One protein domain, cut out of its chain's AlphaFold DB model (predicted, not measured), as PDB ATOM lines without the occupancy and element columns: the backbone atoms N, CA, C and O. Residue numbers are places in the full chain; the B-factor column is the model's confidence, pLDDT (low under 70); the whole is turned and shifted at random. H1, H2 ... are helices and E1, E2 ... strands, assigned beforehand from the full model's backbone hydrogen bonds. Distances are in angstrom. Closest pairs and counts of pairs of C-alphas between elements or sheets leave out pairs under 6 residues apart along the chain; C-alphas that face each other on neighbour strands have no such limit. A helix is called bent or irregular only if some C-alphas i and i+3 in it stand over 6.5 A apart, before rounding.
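AT A GLANCE: This is residues 14 to 196 of the 208 residues of the protein "Cellulosomal protein" of Candidatus Poribacteria bacterium (UniProt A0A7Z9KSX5). What shape do these atoms make? Two lobes lie one after the other along the longest axis: a strongly twisted, curled sheet E1 E2 E4 E3 with H1 over one face, and a flatter sheet E6 E5 E7 E8 with H3 and H5 over the same face. The long, bent hairpin of E3 and E4 makes one end of the whole, H4 and the link before it lie at the other, and H1 joins the lobes, only just touching H5. What are the counts and the size? The printed part has 183 residues with six named helices and eight named strands, in the order E1 E2 H1 E3 E4 H2 E5 E6 H3 H4 H5 H6 E7 E8; both sheets are antiparallel and the class is mixed, helices and strands. It is compact, with a radius of gyration of the C-alphas of 17.6 A, yet elongated, spanning 62 by 38 by 29 A.

IN THESE COORDINATES: Where are the elements of the first sheet? E1 is residues 14 to 16, with C-alpha 14 at (-27.878, -43.037, -34.088), and E2 is residues 31 to 35. H1, residues 45 to 55, is 15.0 A long; E3, residues 63 to 70, is 20.8 A and E4, residues 73 to 81, is 21.6 A. What follows? H2 is residues 86 to 93, E5 residues 98 to 103 and E6 residues 117 to 120. H3, residues 123 to 137, is 21.0 A long and begins at C-alpha 123, (-35.808, -20.462, -35.820); H4 is residues 144 to 149. Where does it end? H5, residues 154 to 167, is 19.8 A long, H6 is residues 173 to 176, E7 residues 180 to 185, and E8 residues 191 to 195, with C-alpha 195 at (-45.831, -38.471, -36.190).

HOW THE PARTS SIT: How is the first sheet paired? In the hairpin E1 and E2, N 15 and O 32 are 2.9 A apart; E2 also pairs with E4, N 35 and O 79 at 2.8 A. In the hairpin E3 and E4, N 66 and O 78 are 2.9 A apart; E3 bends by 51 degrees at residue 67 and E4 by 63 degrees at residue 77. Where is H1? It is on this sheet at a height of 9.4 A, its closest C-alphas to E3 being those of Phe 47 and Cys 63, 5.5 A apart. E2, H1 and E3 form a split strand-helix-strand unit, two strands running the same way with E4 between them, and its crossover is right-handed. What makes the second sheet? E5 is antiparallel to E6, N 117 and O 102 at 2.8 A, and to E7, N 101 and O 182 at 2.9 A; in the hairpin E7 and E8, N 183 and O 192 are 2.8 A apart. H3 runs across its strands at a height of 10.0 A, and H5 runs along E8 on the same face, their closest C-alphas being those of Phe 157 and Tyr 193, 5.8 A apart; H2 and H6 only graze it. How do the helices meet? H3 touches H4 with residues 133 to 137 alone, Val 136 and Ala 147 having the closest C-alphas, 6.6 A apart, and H5 touches H6, Trp 161 and Ser 174 having the closest, 6.7 A apart. In H1 to H5 every O i to N i+4 pair is within hydrogen-bond range; H6 is too short for one.

THE WHOLE: How far does it reach? The two C-alphas farthest apart are those of Gly 72 and Gly 142, 62.9 A. Is it unbroken, and which links are long? The printed part has no cut, and the long links are E1 to E2, 14 residues, and E5 to E6, 13 residues. Where is the model less sure? The mean pLDDT of the printed part is 91.4, and residues 142 to 143 and 195 to 196 are under 70.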
ATOM      1  N   LYS A  14     -27.790 -44.132 -33.120       92.94
ATOM      2  CA  LYS A  14     -27.878 -43.037 -34.088       92.94
ATOM      3  C   LYS A  14     -26.504 -42.841 -34.699       92.94
ATOM      4  O   LYS A  14     -25.588 -42.386 -34.021       92.94
ATOM      5  N   ILE A  15     -26.366 -43.184 -35.973       93.62
ATOM      6  CA  ILE A  15     -25.109 -43.059 -36.707       93.62
ATOM      7  C   ILE A  15     -25.141 -41.746 -37.478       93.62
ATOM      8  O   ILE A  15     -26.076 -41.476 -38.230       93.62
ATOM      9  N   LYS A  16     -24.119 -40.912 -37.283       94.62
ATOM     10  CA  LYS A  16     -23.897 -39.699 -38.072       94.62
ATOM     11  C   LYS A  16     -22.797 -39.984 -39.088       94.62
ATOM     12  O   LYS A  16     -21.619 -39.936 -38.746       94.62
ATOM     13  N   LEU A  17     -23.197 -40.271 -40.325       94.75
ATOM     14  CA  LEU A  17     -22.296 -40.656 -41.415       94.75
ATOM     15  C   LEU A  17     -21.265 -39.562 -41.704       94.75
ATOM     16  O   LEU A  17     -20.089 -39.841 -41.906       94.75
ATOM     17  N   ASN A  18     -21.690 -38.300 -41.606       94.12
ATOM     18  CA  ASN A  18     -20.839 -37.146 -41.867       94.12
ATOM     19  C   ASN A  18     -20.122 -36.581 -40.626       94.12
ATOM     20  O   ASN A  18     -19.852 -35.376 -40.533       94.12
ATOM     21  N   HIS A  19     -19.866 -37.421 -39.617       93.50
ATOM     22  CA  HIS A  19     -19.140 -36.989 -38.424       93.50
ATOM     23  C   HIS A  19     -17.685 -36.631 -38.764       93.50
ATOM     24  O   HIS A  19     -17.276 -35.496 -38.498       93.50
ATOM     25  N   THR A  20     -16.965 -37.546 -39.419       94.19
ATOM     26  CA  THR A  20     -15.557 -37.373 -39.816       94.19
ATOM     27  C   THR A  20     -15.440 -36.778 -41.220       94.19
ATOM     28  O   THR A  20     -14.931 -35.670 -41.370       94.19
ATOM     29  N   ASP A  21     -15.986 -37.450 -42.240       94.19
ATOM     30  CA  ASP A  21     -16.058 -36.919 -43.605       94.19
ATOM     31  C   ASP A  21     -17.361 -36.139 -43.804       94.19
ATOM     32  O   ASP A  21     -18.446 -36.713 -43.851       94.19
ATOM     33  N   LYS A  22     -17.268 -34.817 -43.964       94.38
ATOM     34  CA  LYS A  22     -18.443 -33.943 -44.093       94.38
ATOM     35  C   LYS A  22     -19.283 -34.201 -45.349       94.38
ATOM     36  O   LYS A  22     -20.434 -33.762 -45.370       94.38
ATOM     37  N   LYS A  23     -18.746 -34.896 -46.357       94.62
ATOM     38  CA  LYS A  23     -19.451 -35.243 -47.602       94.62
ATOM     39  C   LYS A  23     -20.138 -36.609 -47.554       94.62
ATOM     40  O   LYS A  23     -20.963 -36.886 -48.421       94.62
ATOM     41  N   CYS A  24     -19.820 -37.444 -46.565       95.81
ATOM     42  CA  CYS A  24     -20.334 -38.805 -46.482       95.81
ATOM     43  C   CYS A  24     -21.858 -38.828 -46.288       95.81
ATOM     44  O   CYS A  24     -22.404 -38.206 -45.370       95.81
ATOM     45  N   GLN A  25     -22.536 -39.562 -47.166       94.94
ATOM     46  CA  GLN A  25     -23.980 -39.761 -47.161       94.94
ATOM     47  C   GLN A  25     -24.342 -41.067 -47.874       94.94
ATOM     48  O   GLN A  25     -23.582 -41.546 -48.712       94.94
ATOM     49  N   ILE A  26     -25.524 -41.598 -47.573       91.19
ATOM     50  CA  ILE A  26     -26.144 -42.720 -48.290       91.19
ATOM     51  C   ILE A  26     -27.511 -42.229 -48.757       91.19
ATOM     52  O   ILE A  26     -28.317 -41.828 -47.923       91.19
ATOM     53  N   ASP A  27     -27.744 -42.177 -50.068       86.94
ATOM     54  CA  ASP A  27     -29.002 -41.700 -50.669       86.94
ATOM     55  C   ASP A  27     -29.489 -40.346 -50.114       86.94
ATOM     56  O   ASP A  27     -30.667 -40.125 -49.835       86.94
ATOM     57  N   GLY A  28     -28.552 -39.416 -49.898       87.62
ATOM     58  CA  GLY A  28     -28.843 -38.092 -49.334       87.62
ATOM     59  C   GLY A  28     -29.013 -38.059 -47.808       87.62
ATOM     60  O   GLY A  28     -29.167 -36.982 -47.224       87.62
ATOM     61  N   LEU A  29     -28.972 -39.212 -47.136       89.94
ATOM     62  CA  LEU A  29     -29.032 -39.321 -45.683       89.94
ATOM     63  C   LEU A  29     -27.641 -39.153 -45.077       89.94
ATOM     64  O   LEU A  29     -26.676 -39.795 -45.476       89.94
ATOM     65  N   THR A  30     -27.558 -38.320 -44.044       93.56
ATOM     66  CA  THR A  30     -26.350 -38.129 -43.218       93.56
ATOM     67  C   THR A  30     -26.504 -38.728 -41.819       93.56
ATOM     68  O   THR A  30     -25.555 -38.757 -41.033       93.56
ATOM     69  N   ASN A  31     -27.705 -39.219 -41.503       93.94
ATOM     70  CA  ASN A  31     -28.071 -39.801 -40.226       93.94
ATOM     71  C   ASN A  31     -28.875 -41.078 -40.446       93.94
ATOM     72  O   ASN A  31     -29.859 -41.061 -41.180       93.94
ATOM     73  N   LEU A  32     -28.477 -42.142 -39.755       93.81
ATOM     74  CA  LEU A  32     -29.205 -43.405 -39.691       93.81
ATOM     75  C   LEU A  32     -29.659 -43.620 -38.247       93.81
ATOM     76  O   LEU A  32     -28.872 -43.416 -37.317       93.81
ATOM     77  N   THR A  33     -30.918 -44.007 -38.051       93.69
ATOM     78  CA  THR A  33     -31.489 -44.260 -36.721       93.69
ATOM     79  C   THR A  33     -31.940 -45.708 -36.629       93.69
ATOM     80  O   THR A  33     -32.828 -46.119 -37.365       93.69
ATOM     81  N   PHE A  34     -31.362 -46.462 -35.700       94.56
ATOM     82  CA  PHE A  34     -31.696 -47.852 -35.421       94.56
ATOM     83  C   PHE A  34     -32.311 -47.941 -34.027       94.56
ATOM     84  O   PHE A  34     -31.617 -47.821 -33.015       94.56
ATOM     85  N   ASN A  35     -33.623 -48.136 -33.959       92.44
ATOM     86  CA  ASN A  35     -34.340 -48.309 -32.703       92.44
ATOM     87  C   ASN A  35     -34.319 -49.782 -32.282       92.44
ATOM     88  O   ASN A  35     -34.593 -50.679 -33.076       92.44
ATOM     89  N   ASN A  36     -33.992 -50.018 -31.011       91.12
ATOM     90  CA  ASN A  36     -33.878 -51.361 -30.440       91.12
ATOM     91  C   ASN A  36     -35.222 -52.064 -30.190       91.12
ATOM     92  O   ASN A  36     -35.207 -53.256 -29.874       91.12
ATOM     93  N   ASN A  37     -36.337 -51.329 -30.288       87.50
ATOM     94  CA  ASN A  37     -37.704 -51.772 -30.002       87.50
ATOM     95  C   ASN A  37     -37.844 -52.487 -28.649       87.50
ATOM     96  O   ASN A  37     -38.620 -53.423 -28.514       87.50
ATOM     97  N   LYS A  38     -37.084 -52.071 -27.627       85.31
ATOM     98  CA  LYS A  38     -37.006 -52.783 -26.338       85.31
ATOM     99  C   LYS A  38     -38.368 -53.010 -25.660       85.31
ATOM    100  O   LYS A  38     -38.528 -54.000 -24.955       85.31
ATOM    101  N   GLN A  39     -39.318 -52.100 -25.855       81.31
ATOM    102  CA  GLN A  39     -40.656 -52.163 -25.257       81.31
ATOM    103  C   GLN A  39     -41.688 -52.862 -26.157       81.31
ATOM    104  O   GLN A  39     -42.788 -53.159 -25.704       81.31
ATOM    105  N   ASP A  40     -41.326 -53.179 -27.399       85.12
ATOM    106  CA  ASP A  40     -42.181 -53.861 -28.364       85.12
ATOM    107  C   ASP A  40     -41.656 -55.278 -28.617       85.12
ATOM    108  O   ASP A  40     -40.778 -55.501 -29.451       85.12
ATOM    109  N   LYS A  41     -42.224 -56.258 -27.905       83.25
ATOM    110  CA  LYS A  41     -41.842 -57.675 -28.040       83.25
ATOM    111  C   LYS A  41     -42.040 -58.217 -29.457       83.25
ATOM    112  O   LYS A  41     -41.361 -59.167 -29.831       83.25
ATOM    113  N   SER A  42     -42.968 -57.642 -30.223       86.94
ATOM    114  CA  SER A  42     -43.271 -58.084 -31.584       86.94
ATOM    115  C   SER A  42     -42.280 -57.545 -32.617       86.94
ATOM    116  O   SER A  42     -42.146 -58.117 -33.692       86.94
ATOM    117  N   LEU A  43     -41.587 -56.446 -32.294       88.25
ATOM    118  CA  LEU A  43     -40.761 -55.653 -33.209       88.25
ATOM    119  C   LEU A  43     -41.529 -55.073 -34.415       88.25
ATOM    120  O   LEU A  43     -40.894 -54.526 -35.320       88.25
ATOM    121  N   VAL A  44     -42.864 -55.166 -34.469       89.12
ATOM    122  CA  VAL A  44     -43.666 -54.706 -35.618       89.12
ATOM    123  C   VAL A  44     -44.387 -53.388 -35.392       89.12
ATOM    124  O   VAL A  44     -44.726 -52.729 -36.372       89.12
ATOM    125  N   SER A  45     -44.587 -52.955 -34.147       88.00
ATOM    126  CA  SER A  45     -45.454 -51.812 -33.829       88.00
ATOM    127  C   SER A  45     -44.966 -50.534 -34.502       88.00
ATOM    128  O   SER A  45     -45.740 -49.822 -35.132       88.00
ATOM    129  N   GLN A  46     -43.659 -50.277 -34.449       87.62
ATOM    130  CA  GLN A  46     -43.076 -49.093 -35.077       87.62
ATOM    131  C   GLN A  46     -43.160 -49.136 -36.609       87.62
ATOM    132  O   GLN A  46     -43.447 -48.122 -37.240       87.62
ATOM    133  N   PHE A  47     -42.921 -50.304 -37.209       91.00
ATOM    134  CA  PHE A  47     -42.996 -50.474 -38.660       91.00
ATOM    135  C   PHE A  47     -44.435 -50.293 -39.159       91.00
ATOM    136  O   PHE A  47     -44.689 -49.471 -40.037       91.00
ATOM    137  N   MET A  48     -45.376 -51.016 -38.546       90.94
ATOM    138  CA  MET A  48     -46.797 -50.986 -38.894       90.94
ATOM    139  C   MET A  48     -47.418 -49.622 -38.633       90.94
ATOM    140  O   MET A  48     -48.133 -49.106 -39.484       90.94
ATOM    141  N   GLY A  49     -47.115 -49.015 -37.489       90.12
ATOM    142  CA  GLY A  49     -47.665 -47.721 -37.132       90.12
ATOM    143  C   GLY A  49     -47.296 -46.654 -38.163       90.12
ATOM    144  O   GLY A  49     -48.182 -45.998 -38.702       90.12
ATOM    145  N   TYR A  50     -46.017 -46.531 -38.538       92.50
ATOM    146  CA  TYR A  50     -45.629 -45.555 -39.559       92.50
ATOM    147  C   TYR A  50     -46.197 -45.880 -40.943       92.50
ATOM    148  O   TYR A  50     -46.517 -44.959 -41.697       92.50
ATOM    149  N   ALA A  51     -46.324 -47.162 -41.294       93.12
ATOM    150  CA  ALA A  51     -46.968 -47.557 -42.542       93.12
ATOM    151  C   ALA A  51     -48.434 -47.096 -42.577       93.12
ATOM    152  O   ALA A  51     -48.866 -46.533 -43.578       93.12
ATOM    153  N   LEU A  52     -49.168 -47.261 -41.475       93.31
ATOM    154  CA  LEU A  52     -50.568 -46.863 -41.384       93.31
ATOM    155  C   LEU A  52     -50.757 -45.341 -41.329       93.31
ATOM    156  O   LEU A  52     -51.654 -44.839 -41.995       93.31
ATOM    157  N   PHE A  53     -49.902 -44.596 -40.616       93.19
ATOM    158  CA  PHE A  53     -49.909 -43.124 -40.677       93.19
ATOM    159  C   PHE A  53     -49.761 -42.631 -42.119       93.19
ATOM    160  O   PHE A  53     -50.570 -41.832 -42.582       93.19
ATOM    161  N   ASN A  54     -48.780 -43.167 -42.855       93.81
ATOM    162  CA  ASN A  54     -48.591 -42.817 -44.262       93.81
ATOM    163  C   ASN A  54     -49.771 -43.263 -45.144       93.81
ATOM    164  O   ASN A  54     -50.088 -42.567 -46.099       93.81
ATOM    165  N   ALA A  55     -50.416 -44.397 -44.845       95.00
ATOM    166  CA  ALA A  55     -51.606 -44.859 -45.568       95.00
ATOM    167  C   ALA A  55     -52.853 -43.997 -45.301       95.00
ATOM    168  O   ALA A  55     -53.773 -44.001 -46.110       95.00
ATOM    169  N   ALA A  56     -52.875 -43.269 -44.183       94.06
ATOM    170  CA  ALA A  56     -53.905 -42.299 -43.827       94.06
ATOM    171  C   ALA A  56     -53.541 -40.865 -44.250       94.06
ATOM    172  O   ALA A  56     -54.110 -39.920 -43.721       94.06
ATOM    173  N   ASP A  57     -52.549 -40.684 -45.131       91.69
ATOM    174  CA  ASP A  57     -52.052 -39.374 -45.578       91.69
ATOM    175  C   ASP A  57     -51.529 -38.454 -44.453       91.69
ATOM    176  O   ASP A  57     -51.307 -37.262 -44.663       91.69
ATOM    177  N   SER A  58     -51.228 -39.004 -43.272       92.44
ATOM    178  CA  SER A  58     -50.526 -38.296 -42.198       92.44
ATOM    179  C   SER A  58     -49.030 -38.615 -42.268       92.44
ATOM    180  O   SER A  58     -48.619 -39.727 -41.921       92.44
ATOM    181  N   PRO A  59     -48.164 -37.672 -42.677       92.50
ATOM    182  CA  PRO A  59     -46.780 -38.003 -42.972       92.50
ATOM    183  C   PRO A  59     -46.006 -38.576 -41.784       92.50
ATOM    184  O   PRO A  59     -45.904 -37.956 -40.723       92.50
ATOM    185  N   ALA A  60     -45.377 -39.729 -42.006       93.25
ATOM    186  CA  ALA A  60     -44.568 -40.417 -41.010       93.25
ATOM    187  C   ALA A  60     -43.256 -40.958 -41.606       93.25
ATOM    188  O   ALA A  60     -43.160 -41.190 -42.824       93.25
ATOM    189  N   PRO A  61     -42.207 -41.146 -40.781       93.00
ATOM    190  CA  PRO A  61     -40.948 -41.743 -41.216       93.00
ATOM    191  C   PRO A  61     -41.138 -43.065 -41.960       93.00
ATOM    192  O   PRO A  61     -41.950 -43.896 -41.568       93.00
ATOM    193  N   ARG A  62     -40.332 -43.320 -42.992       92.81
ATOM    194  CA  ARG A  62     -40.172 -44.692 -43.491       92.81
ATOM    195  C   ARG A  62     -39.474 -45.547 -42.435       92.81
ATOM    196  O   ARG A  62     -38.605 -45.063 -41.706       92.81
ATOM    197  N   CYS A  63     -39.811 -46.829 -42.395       93.56
ATOM    198  CA  CYS A  63     -39.184 -47.797 -41.508       93.56
ATOM    199  C   CYS A  63     -38.862 -49.073 -42.275       93.56
ATOM    200  O   CYS A  63     -39.651 -49.520 -43.100       93.56
ATOM    201  N   ALA A  64     -37.704 -49.653 -41.992       94.44
ATOM    202  CA  ALA A  64     -37.287 -50.964 -42.470       94.44
ATOM    203  C   ALA A  64     -36.647 -51.741 -41.314       94.44
ATOM    204  O   ALA A  64     -36.343 -51.164 -40.270       94.44
ATOM    205  N   TYR A  65     -36.413 -53.035 -41.499       96.12
ATOM    206  CA  TYR A  65     -35.626 -53.824 -40.555       96.12
ATOM    207  C   TYR A  65     -34.150 -53.827 -40.935       96.12
ATOM    208  O   TYR A  65     -33.802 -53.797 -42.114       96.12
ATOM    209  N   ALA A  66     -33.285 -53.875 -39.927       95.75
ATOM    210  CA  ALA A  66     -31.851 -54.040 -40.103       95.75
ATOM    211  C   ALA A  66     -31.308 -55.024 -39.068       95.75
ATOM    212  O   ALA A  66     -31.599 -54.893 -37.881       95.75
ATOM    213  N   GLU A  67     -30.492 -55.979 -39.500       96.62
ATOM    214  CA  GLU A  67     -29.646 -56.732 -38.580       96.62
ATOM    215  C   GLU A  67     -28.423 -55.882 -38.223       96.62
ATOM    216  O   GLU A  67     -27.733 -55.365 -39.102       96.62
ATOM    217  N   VAL A  68     -28.182 -55.690 -36.927       95.88
ATOM    218  CA  VAL A  68     -27.117 -54.817 -36.431       95.88
ATOM    219  C   VAL A  68     -26.027 -55.655 -35.784       95.88
ATOM    220  O   VAL A  68     -26.284 -56.360 -34.813       95.88
ATOM    221  N   THR A  69     -24.794 -55.492 -36.260       95.81
ATOM    222  CA  THR A  69     -23.590 -56.105 -35.686       95.81
ATOM    223  C   THR A  69     -22.576 -55.018 -35.350       95.81
ATOM    224  O   THR A  69     -22.282 -54.160 -36.182       95.81
ATOM    225  N   VAL A  70     -22.027 -55.047 -34.134       93.69
ATOM    226  CA  VAL A  70     -21.018 -54.088 -33.659       93.69
ATOM    227  C   VAL A  70     -19.786 -54.858 -33.204       93.69
ATOM    228  O   VAL A  70     -19.874 -55.699 -32.315       93.69
ATOM    229  N   ASN A  71     -18.630 -54.574 -33.813       94.38
ATOM    230  CA  ASN A  71     -17.349 -55.231 -33.515       94.38
ATOM    231  C   ASN A  71     -17.424 -56.773 -33.539       94.38
ATOM    232  O   ASN A  71     -16.847 -57.441 -32.688       94.38
ATOM    233  N   GLY A  72     -18.168 -57.337 -34.498       95.62
ATOM    234  CA  GLY A  72     -18.366 -58.786 -34.640       95.62
ATOM    235  C   GLY A  72     -19.467 -59.383 -33.754       95.62
ATOM    236  O   GLY A  72     -19.855 -60.527 -33.971       95.62
ATOM    237  N   THR A  73     -20.030 -58.617 -32.818       94.56
ATOM    238  CA  THR A  73     -21.129 -59.066 -31.953       94.56
ATOM    239  C   THR A  73     -22.471 -58.647 -32.540       94.56
ATOM    240  O   THR A  73     -22.742 -57.451 -32.683       94.56
ATOM    241  N   SER A  74     -23.326 -59.620 -32.869       95.94
ATOM    242  CA  SER A  74     -24.701 -59.332 -33.290       95.94
ATOM    243  C   SER A  74     -25.497 -58.759 -32.119       95.94
ATOM    244  O   SER A  74     -25.526 -59.318 -31.024       95.94
ATOM    245  N   LEU A  75     -26.149 -57.627 -32.364       94.75
ATOM    246  CA  LEU A  75     -27.131 -57.020 -31.472       94.75
ATOM    247  C   LEU A  75     -28.563 -57.415 -31.865       94.75
ATOM    248  O   LEU A  75     -29.496 -57.068 -31.140       94.75
ATOM    249  N   GLY A  76     -28.745 -58.144 -32.974       93.88
ATOM    250  CA  GLY A  76     -30.025 -58.626 -33.498       93.88
ATOM    251  C   GLY A  76     -30.737 -57.641 -34.437       93.88
ATOM    252  O   GLY A  76     -30.131 -56.723 -34.983       93.88
ATOM    253  N   ILE A  77     -32.048 -57.837 -34.617       94.56
ATOM    254  CA  ILE A  77     -32.885 -57.058 -35.550       94.56
ATOM    255  C   ILE A  77     -33.352 -55.743 -34.933       94.56
ATOM    256  O   ILE A  77     -33.917 -55.755 -33.849       94.56
ATOM    257  N   TYR A  78     -33.176 -54.625 -35.625       94.94
ATOM    258  CA  TYR A  78     -33.590 -53.278 -35.233       94.94
ATOM    259  C   TYR A  78     -34.568 -52.688 -36.252       94.94
ATOM    260  O   TYR A  78     -34.547 -53.064 -37.424       94.94
ATOM    261  N   SER A  79     -35.351 -51.694 -35.832       94.81
ATOM    262  CA  SER A  79     -36.058 -50.812 -36.766       94.81
ATOM    263  C   SER A  79     -35.121 -49.706 -37.248       94.81
ATOM    264  O   SER A  79     -34.707 -48.852 -36.462       94.81
ATOM    265  N   HIS A  80     -34.792 -49.704 -38.537       95.12
ATOM    266  CA  HIS A  80     -34.125 -48.600 -39.214       95.12
ATOM    267  C   HIS A  80     -35.168 -47.559 -39.636       95.12
ATOM    268  O   HIS A  80     -35.950 -47.783 -40.559       95.12
ATOM    269  N   VAL A  81     -35.184 -46.425 -38.936       93.31
ATOM    270  CA  VAL A  81     -36.175 -45.359 -39.106       93.31
ATOM    271  C   VAL A  81     -35.554 -44.174 -39.831       93.31
ATOM    272  O   VAL A  81     -34.485 -43.677 -39.460       93.31
ATOM    273  N   GLU A  82     -36.257 -43.691 -40.852       92.94
ATOM    274  CA  GLU A  82     -35.910 -42.470 -41.565       92.94
ATOM    275  C   GLU A  82     -35.852 -41.284 -40.597       92.94
ATOM    276  O   GLU A  82     -36.758 -41.028 -39.807       92.94
ATOM    277  N   THR A  83     -34.765 -40.522 -40.654       90.94
ATOM    278  CA  THR A  83     -34.624 -39.352 -39.788       90.94
ATOM    279  C   THR A  83     -35.452 -38.192 -40.344       90.94
ATOM    280  O   THR A  83     -35.203 -37.744 -41.465       90.94
ATOM    281  N   VAL A  84     -36.374 -37.644 -39.546       91.50
ATOM    282  CA  VAL A  84     -37.185 -36.469 -39.916       91.50
ATOM    283  C   VAL A  84     -36.301 -35.223 -40.007       91.50
ATOM    284  O   VAL A  84     -35.975 -34.566 -39.018       91.50
ATOM    285  N   ARG A  85     -35.848 -34.940 -41.229       90.62
ATOM    286  CA  ARG A  85     -34.998 -33.810 -41.631       90.62
ATOM    287  C   ARG A  85     -35.319 -33.414 -43.072       90.62
ATOM    288  O   ARG A  85     -36.253 -33.926 -43.673       90.62
ATOM    289  N   LYS A  86     -34.517 -32.523 -43.657       92.19
ATOM    290  CA  LYS A  86     -34.670 -32.044 -45.038       92.19
ATOM    291  C   LYS A  86     -34.988 -33.140 -46.078       92.19
ATOM    292  O   LYS A  86     -35.905 -32.906 -46.856       92.19
ATOM    293  N   PRO A  87     -34.325 -34.318 -46.108       92.38
ATOM    294  CA  PRO A  87     -34.682 -35.369 -47.069       92.38
ATOM    295  C   PRO A  87     -36.120 -35.881 -46.903       92.38
ATOM    296  O   PRO A  87     -36.852 -35.956 -47.886       92.38
ATOM    297  N   PHE A  88     -36.547 -36.133 -45.661       93.06
ATOM    298  CA  PHE A  88     -37.927 -36.499 -45.335       93.06
ATOM    299  C   PHE A  88     -38.915 -35.421 -45.806       93.06
ATOM    300  O   PHE A  88     -39.896 -35.729 -46.477       93.06
ATOM    301  N   LEU A  89     -38.623 -34.144 -45.526       93.62
ATOM    302  CA  LEU A  89     -39.497 -33.038 -45.928       93.62
ATOM    303  C   LEU A  89     -39.641 -32.959 -47.451       93.62
ATOM    304  O   LEU A  89     -40.757 -32.879 -47.950       93.62
ATOM    305  N   LYS A  90     -38.532 -33.070 -48.195       93.56
ATOM    306  CA  LYS A  90     -38.556 -33.087 -49.667       93.56
ATOM    307  C   LYS A  90     -39.386 -34.237 -50.217       93.56
ATOM    308  O   LYS A  90     -40.122 -34.038 -51.175       93.56
ATOM    309  N   ARG A  91     -39.273 -35.420 -49.614       92.75
ATOM    310  CA  ARG A  91     -40.035 -36.603 -50.014       92.75
ATOM    311  C   ARG A  91     -41.539 -36.411 -49.824       92.75
ATOM    312  O   ARG A  91     -42.302 -36.811 -50.691       92.75
ATOM    313  N   VAL A  92     -41.947 -35.858 -48.685       91.88
ATOM    314  CA  VAL A  92     -43.362 -35.734 -48.303       91.88
ATOM    315  C   VAL A  92     -44.021 -34.512 -48.945       91.88
ATOM    316  O   VAL A  92     -45.128 -34.603 -49.455       91.88
ATOM    317  N   PHE A  93     -43.344 -33.364 -48.930       91.56
ATOM    318  CA  PHE A  93     -43.922 -32.067 -49.302       91.56
ATOM    319  C   PHE A  93     -43.385 -31.515 -50.630       91.56
ATOM    320  O   PHE A  93     -43.684 -30.376 -50.996       91.56
ATOM    321  N   GLY A  94     -42.527 -32.267 -51.327       93.50
ATOM    322  CA  GLY A  94     -41.851 -31.841 -52.559       93.50
ATOM    323  C   GLY A  94     -40.734 -30.807 -52.355       93.50
ATOM    324  O   GLY A  94     -40.031 -30.461 -53.301       93.50
ATOM    325  N   ASN A  95     -40.541 -30.293 -51.136       93.00
ATOM    326  CA  ASN A  95     -39.481 -29.352 -50.767       93.00
ATOM    327  C   ASN A  95     -39.182 -29.416 -49.255       93.00
ATOM    328  O   ASN A  95     -39.912 -30.039 -48.494       93.00
ATOM    329  N   ASP A  96     -38.112 -28.762 -48.809       93.19
ATOM    330  CA  ASP A  96     -37.724 -28.636 -47.398       93.19
ATOM    331  C   ASP A  96     -37.931 -27.219 -46.837       93.19
ATOM    332  O   ASP A  96     -37.253 -26.814 -45.886       93.19
ATOM    333  N   ASN A  97     -38.859 -26.448 -47.416       93.62
ATOM    334  CA  ASN A  97     -39.102 -25.067 -47.019       93.62
ATOM    335  C   ASN A  97     -39.975 -24.993 -45.768       93.62
ATOM    336  O   ASN A  97     -41.184 -25.226 -45.793       93.62
ATOM    337  N   GLY A  98     -39.365 -24.565 -44.674       94.44
ATOM    338  CA  GLY A  98     -40.068 -24.317 -43.430       94.44
ATOM    339  C   GLY A  98     -39.131 -24.343 -42.242       94.44
ATOM    340  O   GLY A  98     -37.906 -24.407 -42.391       94.44
ATOM    341  N   THR A  99     -39.726 -24.298 -41.059       97.25
ATOM    342  CA  THR A  99     -39.014 -24.512 -39.802       97.25
ATOM    343  C   THR A  99     -39.587 -25.745 -39.121       97.25
ATOM    344  O   THR A  99     -40.794 -25.829 -38.911       97.25
ATOM    345  N   LEU A 100     -38.714 -26.708 -38.829       96.69
ATOM    346  CA  LEU A 100     -39.059 -28.001 -38.246       96.69
ATOM    347  C   LEU A 100     -38.655 -28.010 -36.775       96.69
ATOM    348  O   LEU A 100     -37.503 -27.692 -36.452       96.69
ATOM    349  N   TYR A 101     -39.575 -28.444 -35.923       96.75
ATOM    350  CA  TYR A 101     -39.352 -28.640 -34.499       96.75
ATOM    351  C   TYR A 101     -39.773 -30.037 -34.070       96.75
ATOM    352  O   TYR A 101     -40.756 -30.553 -34.593       96.75
ATOM    353  N   GLY A 102     -39.046 -30.626 -33.123       94.69
ATOM    354  CA  GLY A 102     -39.521 -31.769 -32.339       94.69
ATOM    355  C   GLY A 102     -40.135 -31.298 -31.024       94.69
ATOM    356  O   GLY A 102     -39.739 -30.253 -30.502       94.69
ATOM    357  N   GLY A 103     -41.080 -32.063 -30.497       91.81
ATOM    358  CA  GLY A 103     -41.807 -31.749 -29.277       91.81
ATOM    359  C   GLY A 103     -41.549 -32.758 -28.158       91.81
ATOM    360  O   GLY A 103     -42.308 -33.717 -28.036       91.81
ATOM    361  N   PRO A 104     -40.495 -32.569 -27.339       89.88
ATOM    362  CA  PRO A 104     -40.269 -33.376 -26.146       89.88
ATOM    363  C   PRO A 104     -40.981 -32.758 -24.933       89.88
ATOM    364  O   PRO A 104     -40.494 -31.770 -24.386       89.88
ATOM    365  N   TYR A 105     -42.101 -33.340 -24.496       91.19
ATOM    366  CA  TYR A 105     -42.887 -32.857 -23.344       91.19
ATOM    367  C   TYR A 105     -43.203 -31.351 -23.416       91.19
ATOM    368  O   TYR A 105     -42.875 -30.580 -22.513       91.19
ATOM    369  N   VAL A 106     -43.796 -30.914 -24.527       94.38
ATOM    370  CA  VAL A 106     -44.073 -29.503 -24.811       94.38
ATOM    371  C   VAL A 106     -45.419 -29.341 -25.498       94.38
ATOM    372  O   VAL A 106     -45.815 -30.158 -26.325       94.38
ATOM    373  N   ASP A 107     -46.089 -28.241 -25.181       94.31
ATOM    374  CA  ASP A 107     -47.299 -27.793 -25.855       94.31
ATOM    375  C   ASP A 107     -47.284 -26.264 -26.003       94.31
ATOM    376  O   ASP A 107     -46.331 -25.589 -25.593       94.31
ATOM    377  N   PHE A 108     -48.336 -25.705 -26.592       93.94
ATOM    378  CA  PHE A 108     -48.459 -24.282 -26.905       93.94
ATOM    379  C   PHE A 108     -48.825 -23.399 -25.702       93.94
ATOM    380  O   PHE A 108     -49.705 -22.554 -25.817       93.94
ATOM    381  N   TYR A 109     -48.103 -23.513 -24.587       94.56
ATOM    382  CA  TYR A 109     -48.305 -22.661 -23.409       94.56
ATOM    383  C   TYR A 109     -47.507 -21.345 -23.467       94.56
ATOM    384  O   TYR A 109     -46.401 -21.306 -24.027       94.56
ATOM    385  N   PRO A 110     -48.001 -20.256 -22.845       95.69
ATOM    386  CA  PRO A 110     -47.245 -19.014 -22.704       95.69
ATOM    387  C   PRO A 110     -45.859 -19.231 -22.078       95.69
ATOM    388  O   PRO A 110     -45.723 -19.805 -21.000       95.69
ATOM    389  N   GLY A 111     -44.809 -18.762 -22.759       95.88
ATOM    390  CA  GLY A 111     -43.417 -18.862 -22.300       95.88
ATOM    391  C   GLY A 111     -42.724 -20.199 -22.596       95.88
ATOM    392  O   GLY A 111     -41.538 -20.344 -22.301       95.88
ATOM    393  N   TRP A 112     -43.422 -21.168 -23.194       96.69
ATOM    394  CA  TRP A 112     -42.870 -22.490 -23.522       96.69
ATOM    395  C   TRP A 112     -42.322 -22.582 -24.944       96.69
ATOM    396  O   TRP A 112     -41.838 -23.635 -25.361       96.69
ATOM    397  N   GLU A 113     -42.332 -21.488 -25.709       96.06
ATOM    398  CA  GLU A 113     -41.933 -21.523 -27.108       96.06
ATOM    399  C   GLU A 113     -40.507 -22.029 -27.302       96.06
ATOM    400  O   GLU A 113     -40.227 -22.537 -28.376       96.06
ATOM    401  N   GLY A 114     -39.616 -21.880 -26.313       96.19
ATOM    402  CA  GLY A 114     -38.224 -22.334 -26.361       96.19
ATOM    403  C   GLY A 114     -38.054 -23.841 -26.157       96.19
ATOM    404  O   GLY A 114     -37.023 -24.383 -26.550       96.19
ATOM    405  N   SER A 115     -39.065 -24.517 -25.605       96.12
ATOM    406  CA  SER A 115     -39.030 -25.947 -25.277       96.12
ATOM    407  C   SER A 115     -39.172 -26.848 -26.507       96.12
ATOM    408  O   SER A 115     -38.707 -27.984 -26.496       96.12
ATOM    409  N   PHE A 116     -39.740 -26.340 -27.609       96.06
ATOM    410  CA  PHE A 116     -39.722 -27.054 -28.887       96.06
ATOM    411  C   PHE A 116     -38.274 -27.181 -29.400       96.06
ATOM    412  O   PHE A 116     -37.559 -26.186 -29.566       96.06
ATOM    413  N   GLU A 117     -37.817 -28.394 -29.698       96.19
ATOM    414  CA  GLU A 117     -36.445 -28.650 -30.136       96.19
ATOM    415  C   GLU A 117     -36.278 -28.262 -31.611       96.19
ATOM    416  O   GLU A 117     -36.822 -28.918 -32.500       96.19
ATOM    417  N   HIS A 118     -35.504 -27.212 -31.903       96.62
ATOM    418  CA  HIS A 118     -35.258 -26.773 -33.282       96.62
ATOM    419  C   HIS A 118     -34.447 -27.815 -34.063       96.62
ATOM    420  O   HIS A 118     -33.331 -28.170 -33.683       96.62
ATOM    421  N   LYS A 119     -34.999 -28.302 -35.181       94.00
ATOM    422  CA  LYS A 119     -34.353 -29.315 -36.035       94.00
ATOM    423  C   LYS A 119     -33.751 -28.712 -37.299       94.00
ATOM    424  O   LYS A 119     -32.680 -29.142 -37.733       94.00
ATOM    425  N   SER A 120     -34.441 -27.755 -37.925       94.56
ATOM    426  CA  SER A 120     -33.972 -27.054 -39.131       94.56
ATOM    427  C   SER A 120     -34.825 -25.829 -39.468       94.56
ATOM    428  O   SER A 120     -35.950 -25.705 -38.996       94.56
ATOM    429  N   GLY A 121     -34.325 -24.959 -40.350       94.94
ATOM    430  CA  GLY A 121     -35.052 -23.778 -40.837       94.94
ATOM    431  C   GLY A 121     -34.758 -22.512 -40.033       94.94
ATOM    432  O   GLY A 121     -33.839 -22.489 -39.215       94.94
ATOM    433  N   LYS A 122     -35.520 -21.440 -40.273       96.19
ATOM    434  CA  LYS A 122     -35.313 -20.137 -39.612       96.19
ATOM    435  C   LYS A 122     -36.014 -20.113 -38.253       96.19
ATOM    436  O   LYS A 122     -37.223 -19.879 -38.201       96.19
ATOM    437  N   ASP A 123     -35.256 -20.308 -37.174       96.94
ATOM    438  CA  ASP A 123     -35.808 -20.462 -35.820       96.94
ATOM    439  C   ASP A 123     -36.633 -19.242 -35.375       96.94
ATOM    440  O   ASP A 123     -37.819 -19.362 -35.090       96.94
ATOM    441  N   ASN A 124     -36.075 -18.029 -35.475       96.50
ATOM    442  CA  ASN A 124     -36.775 -16.793 -35.086       96.50
ATOM    443  C   ASN A 124     -38.151 -16.617 -35.757       96.50
ATOM    444  O   ASN A 124     -39.056 -16.035 -35.164       96.50
ATOM    445  N   ARG A 125     -38.323 -17.096 -36.997       93.38
ATOM    446  CA  ARG A 125     -39.621 -17.059 -37.690       93.38
ATOM    447  C   ARG A 125     -40.572 -18.115 -37.133       93.38
ATOM    448  O   ARG A 125     -41.732 -17.797 -36.893       93.38
ATOM    449  N   GLY A 126     -40.084 -19.336 -36.925       95.25
ATOM    450  CA  GLY A 126     -40.883 -20.423 -36.366       95.25
ATOM    451  C   GLY A 126     -41.378 -20.101 -34.956       95.25
ATOM    452  O   GLY A 126     -42.577 -20.162 -34.710       95.25
ATOM    453  N   ARG A 127     -40.500 -19.606 -34.070       96.56
ATOM    454  CA  ARG A 127     -40.877 -19.180 -32.708       96.56
ATOM    455  C   ARG A 127     -41.949 -18.091 -32.701       96.56
ATOM    456  O   ARG A 127     -42.853 -18.144 -31.876       96.56
ATOM    457  N   LYS A 128     -41.896 -17.119 -33.624       95.81
ATOM    458  CA  LYS A 128     -42.951 -16.093 -33.756       95.81
ATOM    459  C   LYS A 128     -44.316 -16.712 -34.057       95.81
ATOM    460  O   LYS A 128     -45.308 -16.273 -33.490       95.81
ATOM    461  N   LYS A 129     -44.363 -17.733 -34.917       94.81
ATOM    462  CA  LYS A 129     -45.607 -18.432 -35.254       94.81
ATOM    463  C   LYS A 129     -46.099 -19.317 -34.105       94.81
ATOM    464  O   LYS A 129     -47.294 -19.306 -33.842       94.81
ATOM    465  N   ILE A 130     -45.200 -19.990 -33.378       96.25
ATOM    466  CA  ILE A 130     -45.548 -20.721 -32.142       96.25
ATOM    467  C   ILE A 130     -46.203 -19.762 -31.137       96.25
ATOM    468  O   ILE A 130     -47.306 -20.031 -30.682       96.25
ATOM    469  N   LYS A 131     -45.595 -18.593 -30.880       96.38
ATOM    470  CA  LYS A 131     -46.180 -17.558 -30.004       96.38
ATOM    471  C   LYS A 131     -47.541 -17.062 -30.483       96.38
ATOM    472  O   LYS A 131     -48.417 -16.805 -29.666       96.38
ATOM    473  N   GLN A 132     -47.704 -16.884 -31.794       94.94
ATOM    474  CA  GLN A 132     -48.977 -16.463 -32.373       94.94
ATOM    475  C   GLN A 132     -50.066 -17.510 -32.122       94.94
ATOM    476  O   GLN A 132     -51.153 -17.140 -31.694       94.94
ATOM    477  N   LEU A 133     -49.763 -18.793 -32.343       94.38
ATOM    478  CA  LEU A 133     -50.698 -19.887 -32.086       94.38
ATOM    479  C   LEU A 133     -51.027 -20.010 -30.597       94.38
ATOM    480  O   LEU A 133     -52.201 -20.059 -30.257       94.38
ATOM    481  N   THR A 134     -50.031 -19.939 -29.711       95.00
ATOM    482  CA  THR A 134     -50.252 -19.869 -28.258       95.00
ATOM    483  C   THR A 134     -51.213 -18.742 -27.890       95.00
ATOM    484  O   THR A 134     -52.167 -18.967 -27.165       95.00
ATOM    485  N   LYS A 135     -51.030 -17.534 -28.437       93.94
ATOM    486  CA  LYS A 135     -51.936 -16.414 -28.151       93.94
ATOM    487  C   LYS A 135     -53.376 -16.677 -28.613       93.94
ATOM    488  O   LYS A 135     -54.299 -16.241 -27.939       93.94
ATOM    489  N   VAL A 136     -53.560 -17.342 -29.755       92.94
ATOM    490  CA  VAL A 136     -54.895 -17.733 -30.240       92.94
ATOM    491  C   VAL A 136     -55.528 -18.765 -29.308       92.94
ATOM    492  O   VAL A 136     -56.696 -18.630 -28.965       92.94
ATOM    493  N   LEU A 137     -54.759 -19.756 -28.852       91.38
ATOM    494  CA  LEU A 137     -55.245 -20.800 -27.944       91.38
ATOM    495  C   LEU A 137     -55.612 -20.271 -26.550       91.38
ATOM    496  O   LEU A 137     -56.500 -20.820 -25.912       91.38
ATOM    497  N   GLU A 138     -54.968 -19.193 -26.101       90.44
ATOM    498  CA  GLU A 138     -55.277 -18.518 -24.832       90.44
ATOM    499  C   GLU A 138     -56.446 -17.521 -24.939       90.44
ATOM    500  O   GLU A 138     -56.841 -16.927 -23.937       90.44
ATOM    501  N   SER A 139     -56.975 -17.266 -26.141       86.88
ATOM    502  CA  SER A 139     -58.098 -16.340 -26.299       86.88
ATOM    503  C   SER A 139     -59.412 -16.990 -25.859       86.88
ATOM    504  O   SER A 139     -59.716 -18.117 -26.239       86.88
ATOM    505  N   GLU A 140     -60.218 -16.262 -25.084       78.06
ATOM    506  CA  GLU A 140     -61.562 -16.694 -24.657       78.06
ATOM    507  C   GLU A 140     -62.635 -16.432 -25.736       78.06
ATOM    508  O   GLU A 140     -63.834 -16.600 -25.505       78.06
ATOM    509  N   ASP A 141     -62.215 -16.005 -26.930       70.69
ATOM    510  CA  ASP A 141     -63.110 -15.633 -28.016       70.69
ATOM    511  C   ASP A 141     -63.771 -16.886 -28.612       70.69
ATOM    512  O   ASP A 141     -63.100 -17.828 -29.037       70.69
ATOM    513  N   GLY A 142     -65.105 -16.884 -28.716       61.12
ATOM    514  CA  GLY A 142     -65.918 -18.023 -29.175       61.12
ATOM    515  C   GLY A 142     -65.749 -18.450 -30.645       61.12
ATOM    516  O   GLY A 142     -66.573 -19.213 -31.138       61.12
ATOM    517  N   ASN A 143     -64.721 -17.966 -31.353       69.62
ATOM    518  CA  ASN A 143     -64.382 -18.354 -32.731       69.62
ATOM    519  C   ASN A 143     -62.993 -19.022 -32.831       69.62
ATOM    520  O   ASN A 143     -62.223 -18.798 -33.769       69.62
ATOM    521  N   THR A 144     -62.648 -19.815 -31.815       81.75
ATOM    522  CA  THR A 144     -61.311 -20.389 -31.615       81.75
ATOM    523  C   THR A 144     -60.871 -21.288 -32.775       81.75
ATOM    524  O   THR A 144     -59.728 -21.203 -33.209       81.75
ATOM    525  N   GLU A 145     -61.763 -22.114 -33.331       88.06
ATOM    526  CA  GLU A 145     -61.416 -23.055 -34.410       88.06
ATOM    527  C   GLU A 145     -61.013 -22.338 -35.704       88.06
ATOM    528  O   GLU A 145     -59.970 -22.653 -36.279       88.06
ATOM    529  N   GLN A 146     -61.775 -21.323 -36.127       90.69
ATOM    530  CA  GLN A 146     -61.431 -20.533 -37.311       90.69
ATOM    531  C   GLN A 146     -60.076 -19.839 -37.128       90.69
ATOM    532  O   GLN A 146     -59.229 -19.894 -38.019       90.69
ATOM    533  N   ALA A 147     -59.845 -19.232 -35.960       91.00
ATOM    534  CA  ALA A 147     -58.585 -18.561 -35.653       91.00
ATOM    535  C   ALA A 147     -57.394 -19.539 -35.616       91.00
ATOM    536  O   ALA A 147     -56.299 -19.202 -36.076       91.00
ATOM    537  N   ILE A 148     -57.592 -20.764 -35.115       91.81
ATOM    538  CA  ILE A 148     -56.583 -21.830 -35.188       91.81
ATOM    539  C   ILE A 148     -56.338 -22.220 -36.650       91.81
ATOM    540  O   ILE A 148     -55.179 -22.347 -37.048       91.81
ATOM    541  N   GLY A 149     -57.390 -22.361 -37.460       92.88
ATOM    542  CA  GLY A 149     -57.311 -22.740 -38.874       92.88
ATOM    543  C   GLY A 149     -56.543 -21.753 -39.759       92.88
ATOM    544  O   GLY A 149     -55.949 -22.145 -40.761       92.88
ATOM    545  N   GLU A 150     -56.437 -20.482 -39.365       92.81
ATOM    546  CA  GLU A 150     -55.547 -19.515 -40.031       92.81
ATOM    547  C   GLU A 150     -54.052 -19.804 -39.789       92.81
ATOM    548  O   GLU A 150     -53.162 -19.305 -40.492       92.81
ATOM    549  N   LEU A 151     -53.737 -20.590 -38.757       92.75
ATOM    550  CA  LEU A 151     -52.376 -20.874 -38.311       92.75
ATOM    551  C   LEU A 151     -51.968 -22.336 -38.475       92.75
ATOM    552  O   LEU A 151     -50.772 -22.606 -38.611       92.75
ATOM    553  N   VAL A 152     -52.926 -23.251 -38.464       94.25
ATOM    554  CA  VAL A 152     -52.739 -24.700 -38.453       94.25
ATOM    555  C   VAL A 152     -53.491 -25.300 -39.629       94.25
ATOM    556  O   VAL A 152     -54.618 -24.916 -39.915       94.25
ATOM    557  N   ASP A 153     -52.865 -26.258 -40.305       94.12
ATOM    558  CA  ASP A 153     -53.582 -27.122 -41.239       94.12
ATOM    559  C   ASP A 153     -54.453 -28.098 -40.428       94.12
ATOM    560  O   ASP A 153     -53.943 -29.074 -39.866       94.12
ATOM    561  N   LEU A 154     -55.739 -27.762 -40.272       93.81
ATOM    562  CA  LEU A 154     -56.670 -28.502 -39.413       93.81
ATOM    563  C   LEU A 154     -56.912 -29.925 -39.916       93.81
ATOM    564  O   LEU A 154     -56.924 -30.842 -39.103       93.81
ATOM    565  N   ASP A 155     -57.009 -30.134 -41.229       93.44
ATOM    566  CA  ASP A 155     -57.207 -31.468 -41.808       93.44
ATOM    567  C   ASP A 155     -56.031 -32.394 -41.476       93.44
ATOM    568  O   ASP A 155     -56.213 -33.527 -41.016       93.44
ATOM    569  N   SER A 156     -54.803 -31.888 -41.627       91.94
ATOM    570  CA  SER A 156     -53.590 -32.619 -41.252       91.94
ATOM    571  C   SER A 156     -53.540 -32.894 -39.748       91.94
ATOM    572  O   SER A 156     -53.158 -33.987 -39.331       91.94
ATOM    573  N   PHE A 157     -53.930 -31.916 -38.922       93.62
ATOM    574  CA  PHE A 157     -53.975 -32.080 -37.470       93.62
ATOM    575  C   PHE A 157     -55.014 -33.120 -37.037       93.62
ATOM    576  O   PHE A 157     -54.678 -34.003 -36.253       93.62
ATOM    577  N   TYR A 158     -56.241 -33.064 -37.558       94.62
ATOM    578  CA  TYR A 158     -57.297 -34.018 -37.217       94.62
ATOM    579  C   TYR A 158     -56.959 -35.431 -37.670       94.62
ATOM    580  O   TYR A 158     -57.181 -36.373 -36.914       94.62
ATOM    581  N   THR A 159     -56.357 -35.585 -38.849       94.56
ATOM    582  CA  THR A 159     -55.875 -36.887 -39.324       94.56
ATOM    583  C   THR A 159     -54.808 -37.446 -38.383       94.56
ATOM    584  O   THR A 159     -54.910 -38.586 -37.930       94.56
ATOM    585  N   PHE A 160     -53.812 -36.633 -38.019       93.56
ATOM    586  CA  PHE A 160     -52.785 -37.011 -37.048       93.56
ATOM    587  C   PHE A 160     -53.392 -37.392 -35.684       93.56
ATOM    588  O   PHE A 160     -53.072 -38.448 -35.138       93.56
ATOM    589  N   TRP A 161     -54.295 -36.562 -35.162       93.19
ATOM    590  CA  TRP A 161     -54.945 -36.750 -33.866       93.19
ATOM    591  C   TRP A 161     -55.814 -38.013 -33.827       93.19
ATOM    592  O   TRP A 161     -55.736 -38.795 -32.877       93.19
ATOM    593  N   ALA A 162     -56.588 -38.268 -34.885       93.88
ATOM    594  CA  ALA A 162     -57.387 -39.479 -35.021       93.88
ATOM    595  C   ALA A 162     -56.504 -40.736 -35.037       93.88
ATOM    596  O   ALA A 162     -56.800 -41.703 -34.338       93.88
ATOM    597  N   MET A 163     -55.391 -40.715 -35.778       92.19
ATOM    598  CA  MET A 163     -54.454 -41.843 -35.844       92.19
ATOM    599  C   MET A 163     -53.761 -42.115 -34.502       92.19
ATOM    600  O   MET A 163     -53.635 -43.273 -34.103       92.19
ATOM    601  N   GLU A 164     -53.364 -41.071 -33.766       89.69
ATOM    602  CA  GLU A 164     -52.837 -41.211 -32.400       89.69
ATOM    603  C   GLU A 164     -53.847 -41.879 -31.458       89.69
ATOM    604  O   GLU A 164     -53.484 -42.786 -30.700       89.69
ATOM    605  N   GLY A 165     -55.114 -41.456 -31.531       90.00
ATOM    606  CA  GLY A 165     -56.207 -42.029 -30.748       90.00
ATOM    607  C   GLY A 165     -56.483 -43.492 -31.098       90.00
ATOM    608  O   GLY A 165     -56.555 -44.330 -30.200       90.00
ATOM    609  N   LEU A 166     -56.571 -43.822 -32.392       90.06
ATOM    610  CA  LEU A 166     -56.834 -45.184 -32.877       90.06
ATOM    611  C   LEU A 166     -55.748 -46.184 -32.468       90.06
ATOM    612  O   LEU A 166     -56.049 -47.346 -32.204       90.06
ATOM    613  N   PHE A 167     -54.489 -45.751 -32.402       85.06
ATOM    614  CA  PHE A 167     -53.369 -46.612 -32.008       85.06
ATOM    615  C   PHE A 167     -53.087 -46.625 -30.508       85.06
ATOM    616  O   PHE A 167     -52.263 -47.424 -30.054       85.06
ATOM    617  N   GLY A 168     -53.763 -45.775 -29.734       85.19
ATOM    618  CA  GLY A 168     -53.526 -45.656 -28.300       85.19
ATOM    619  C   GLY A 168     -52.097 -45.210 -27.987       85.19
ATOM    620  O   GLY A 168     -51.475 -45.752 -27.072       85.19
ATOM    621  N   LEU A 169     -51.559 -44.252 -28.755       84.50
ATOM    622  CA  LEU A 169     -50.205 -43.714 -28.560       84.50
ATOM    623  C   LEU A 169     -50.145 -42.830 -27.308       84.50
ATOM    624  O   LEU A 169     -50.142 -41.602 -27.366       84.50
ATOM    625  N   TRP A 170     -50.103 -43.473 -26.145       82.31
ATOM    626  CA  TRP A 170     -50.205 -42.809 -24.846       82.31
ATOM    627  C   TRP A 170     -49.041 -41.847 -24.542       82.31
ATOM    628  O   TRP A 170     -49.246 -40.879 -23.817       82.31
ATOM    629  N   ASP A 171     -47.847 -42.071 -25.108       84.06
ATOM    630  CA  ASP A 171     -46.687 -41.161 -25.005       84.06
ATOM    631  C   ASP A 171     -46.513 -40.269 -26.255       84.06
ATOM    632  O   ASP A 171     -45.449 -39.689 -26.471       84.06
ATOM    633  N   GLY A 172     -47.536 -40.189 -27.112       87.38
ATOM    634  CA  GLY A 172     -47.606 -39.261 -28.243       87.38
ATOM    635  C   GLY A 172     -48.029 -37.849 -27.823       87.38
ATOM    636  O   GLY A 172     -48.104 -37.521 -26.631       87.38
ATOM    637  N   TYR A 173     -48.348 -36.998 -28.799       90.81
ATOM    638  CA  TYR A 173     -48.809 -35.631 -28.533       90.81
ATOM    639  C   TYR A 173     -50.124 -35.648 -27.752       90.81
ATOM    640  O   TYR A 173     -50.259 -34.995 -26.716       90.81
ATOM    641  N   SER A 174     -51.065 -36.471 -28.214       88.25
ATOM    642  CA  SER A 174     -52.441 -36.511 -27.710       88.25
ATOM    643  C   SER A 174     -52.516 -37.049 -26.280       88.25
ATOM    644  O   SER A 174     -53.343 -36.607 -25.485       88.25
ATOM    645  N   GLY A 175     -51.623 -37.982 -25.938       86.19
ATOM    646  CA  GLY A 175     -51.514 -38.538 -24.594       86.19
ATOM    647  C   GLY A 175     -50.662 -37.668 -23.667       86.19
ATOM    648  O   GLY A 175     -51.157 -37.150 -22.663       86.19
ATOM    649  N   ASN A 176     -49.394 -37.451 -24.024       88.44
ATOM    650  CA  ASN A 176     -48.376 -36.920 -23.112       88.44
ATOM    651  C   ASN A 176     -47.599 -35.706 -23.652       88.44
ATOM    652  O   ASN A 176     -46.565 -35.338 -23.094       88.44
ATOM    653  N   LYS A 177     -48.090 -35.060 -24.723       92.25
ATOM    654  CA  LYS A 177     -47.476 -33.859 -25.319       92.25
ATOM    655  C   LYS A 177     -46.007 -34.105 -25.679       92.25
ATOM    656  O   LYS A 177     -45.139 -33.255 -25.496       92.25
ATOM    657  N   ASN A 178     -45.722 -35.316 -26.145       88.94
ATOM    658  CA  ASN A 178     -44.380 -35.815 -26.393       88.94
ATOM    659  C   ASN A 178     -44.310 -36.478 -27.777       88.94
ATOM    660  O   ASN A 178     -45.339 -36.735 -28.395       88.94
ATOM    661  N   ASN A 179     -43.105 -36.749 -28.277       87.88
ATOM    662  CA  ASN A 179     -42.883 -37.567 -29.475       87.88
ATOM    663  C   ASN A 179     -43.692 -37.127 -30.716       87.88
ATOM    664  O   ASN A 179     -44.279 -37.957 -31.420       87.88
ATOM    665  N   PHE A 180     -43.661 -35.834 -31.038       92.00
ATOM    666  CA  PHE A 180     -44.244 -35.287 -32.264       92.00
ATOM    667  C   PHE A 180     -43.310 -34.278 -32.930       92.00
ATOM    668  O   PHE A 180     -42.463 -33.666 -32.281       92.00
ATOM    669  N   PHE A 181     -43.494 -34.053 -34.232       94.25
ATOM    670  CA  PHE A 181     -42.895 -32.906 -34.909       94.25
ATOM    671  C   PHE A 181     -43.958 -31.916 -35.353       94.25
ATOM    672  O   PHE A 181     -45.063 -32.296 -35.738       94.25
ATOM    673  N   ILE A 182     -43.557 -30.648 -35.416       95.19
ATOM    674  CA  ILE A 182     -44.288 -29.621 -36.151       95.19
ATOM    675  C   ILE A 182     -43.418 -29.039 -37.261       95.19
ATOM    676  O   ILE A 182     -42.234 -28.744 -37.072       95.19
ATOM    677  N   LEU A 183     -44.020 -28.848 -38.431       96.06
ATOM    678  CA  LEU A 183     -43.432 -28.140 -39.559       96.06
ATOM    679  C   LEU A 183     -44.230 -26.868 -39.828       96.06
ATOM    680  O   LEU A 183     -45.395 -26.922 -40.202       96.06
ATOM    681  N   ILE A 184     -43.573 -25.721 -39.724       95.75
ATOM    682  CA  ILE A 184     -44.153 -24.432 -40.104       95.75
ATOM    683  C   ILE A 184     -43.739 -24.151 -41.547       95.75
ATOM    684  O   ILE A 184     -42.575 -23.821 -41.805       95.75
ATOM    685  N   ARG A 185     -44.668 -24.332 -42.491       91.75
ATOM    686  CA  ARG A 185     -44.386 -24.291 -43.937       91.75
ATOM    687  C   ARG A 185     -44.237 -22.875 -44.479       91.75
ATOM    688  O   ARG A 185     -44.804 -21.912 -43.971       91.75
ATOM    689  N   ILE A 186     -43.488 -22.754 -45.572       87.12
ATOM    690  CA  ILE A 186     -43.344 -21.516 -46.349       87.12
ATOM    691  C   ILE A 186     -43.779 -21.814 -47.795       87.12
ATOM    692  O   ILE A 186     -43.347 -22.832 -48.335       87.12
ATOM    693  N   PRO A 187     -44.598 -20.953 -48.438       81.12
ATOM    694  CA  PRO A 187     -45.011 -19.614 -47.995       81.12
ATOM    695  C   PRO A 187     -46.285 -19.557 -47.140       81.12
ATOM    696  O   PRO A 187     -46.560 -18.494 -46.591       81.12
ATOM    697  N   THR A 188     -47.028 -20.659 -46.994       81.12
ATOM    698  CA  THR A 188     -48.366 -20.660 -46.365       81.12
ATOM    699  C   THR A 188     -48.367 -20.247 -44.894       81.12
ATOM    700  O   THR A 188     -49.374 -19.765 -44.399       81.12
ATOM    701  N   ASN A 189     -47.238 -20.387 -44.189       79.12
ATOM    702  CA  ASN A 189     -47.124 -20.171 -42.745       79.12
ATOM    703  C   ASN A 189     -48.060 -21.045 -41.903       79.12
ATOM    704  O   ASN A 189     -48.272 -20.717 -40.737       79.12
ATOM    705  N   SER A 190     -48.593 -22.129 -42.462       79.69
ATOM    706  CA  SER A 190     -49.412 -23.098 -41.735       79.69
ATOM    707  C   SER A 190     -48.519 -24.094 -40.995       79.69
ATOM    708  O   SER A 190     -47.477 -24.518 -41.515       79.69
ATOM    709  N   THR A 191     -48.928 -24.454 -39.785       85.44
ATOM    710  CA  THR A 191     -48.316 -25.509 -38.974       85.44
ATOM    711  C   THR A 191     -48.896 -26.865 -39.370       85.44
ATOM    712  O   THR A 191     -50.111 -27.028 -39.398       85.44
ATOM    713  N   PHE A 192     -48.020 -27.828 -39.647       87.00
ATOM    714  CA  PHE A 192     -48.340 -29.228 -39.926       87.00
ATOM    715  C   PHE A 192     -47.805 -30.105 -38.802       87.00
ATOM    716  O   PHE A 192     -46.666 -29.905 -38.375       87.00
ATOM    717  N   TYR A 193     -48.584 -31.096 -38.382       86.69
ATOM    718  CA  TYR A 193     -48.165 -32.102 -37.409       86.69
ATOM    719  C   TYR A 193     -47.667 -33.351 -38.127       86.69
ATOM    720  O   TYR A 193     -48.214 -33.752 -39.151       86.69
ATOM    721  N   LEU A 194     -46.596 -33.945 -37.605       79.50
ATOM    722  CA  LEU A 194     -46.016 -35.181 -38.122       79.50
ATOM    723  C   LEU A 194     -45.826 -36.149 -36.955       79.50
ATOM    724  O   LEU A 194     -45.345 -35.747 -35.890       79.50
ATOM    725  N   GLY A 195     -46.120 -37.428 -37.176       69.75
ATOM    726  CA  GLY A 195     -45.831 -38.471 -36.190       69.75
ATOM    727  C   GLY A 195     -44.321 -38.681 -36.047       69.75
ATOM    728  O   GLY A 195     -43.643 -38.958 -37.038       69.75
ATOM    729  N   GLU A 196     -43.766 -38.542 -34.834       67.31
ATOM    730  CA  GLU A 196     -42.322 -38.729 -34.606       67.31
ATOM    731  C   GLU A 196     -41.965 -40.142 -34.152       67.31
ATOM    732  O   GLU A 196     -41.007 -40.712 -34.677       67.31
TER     733      GLU A 196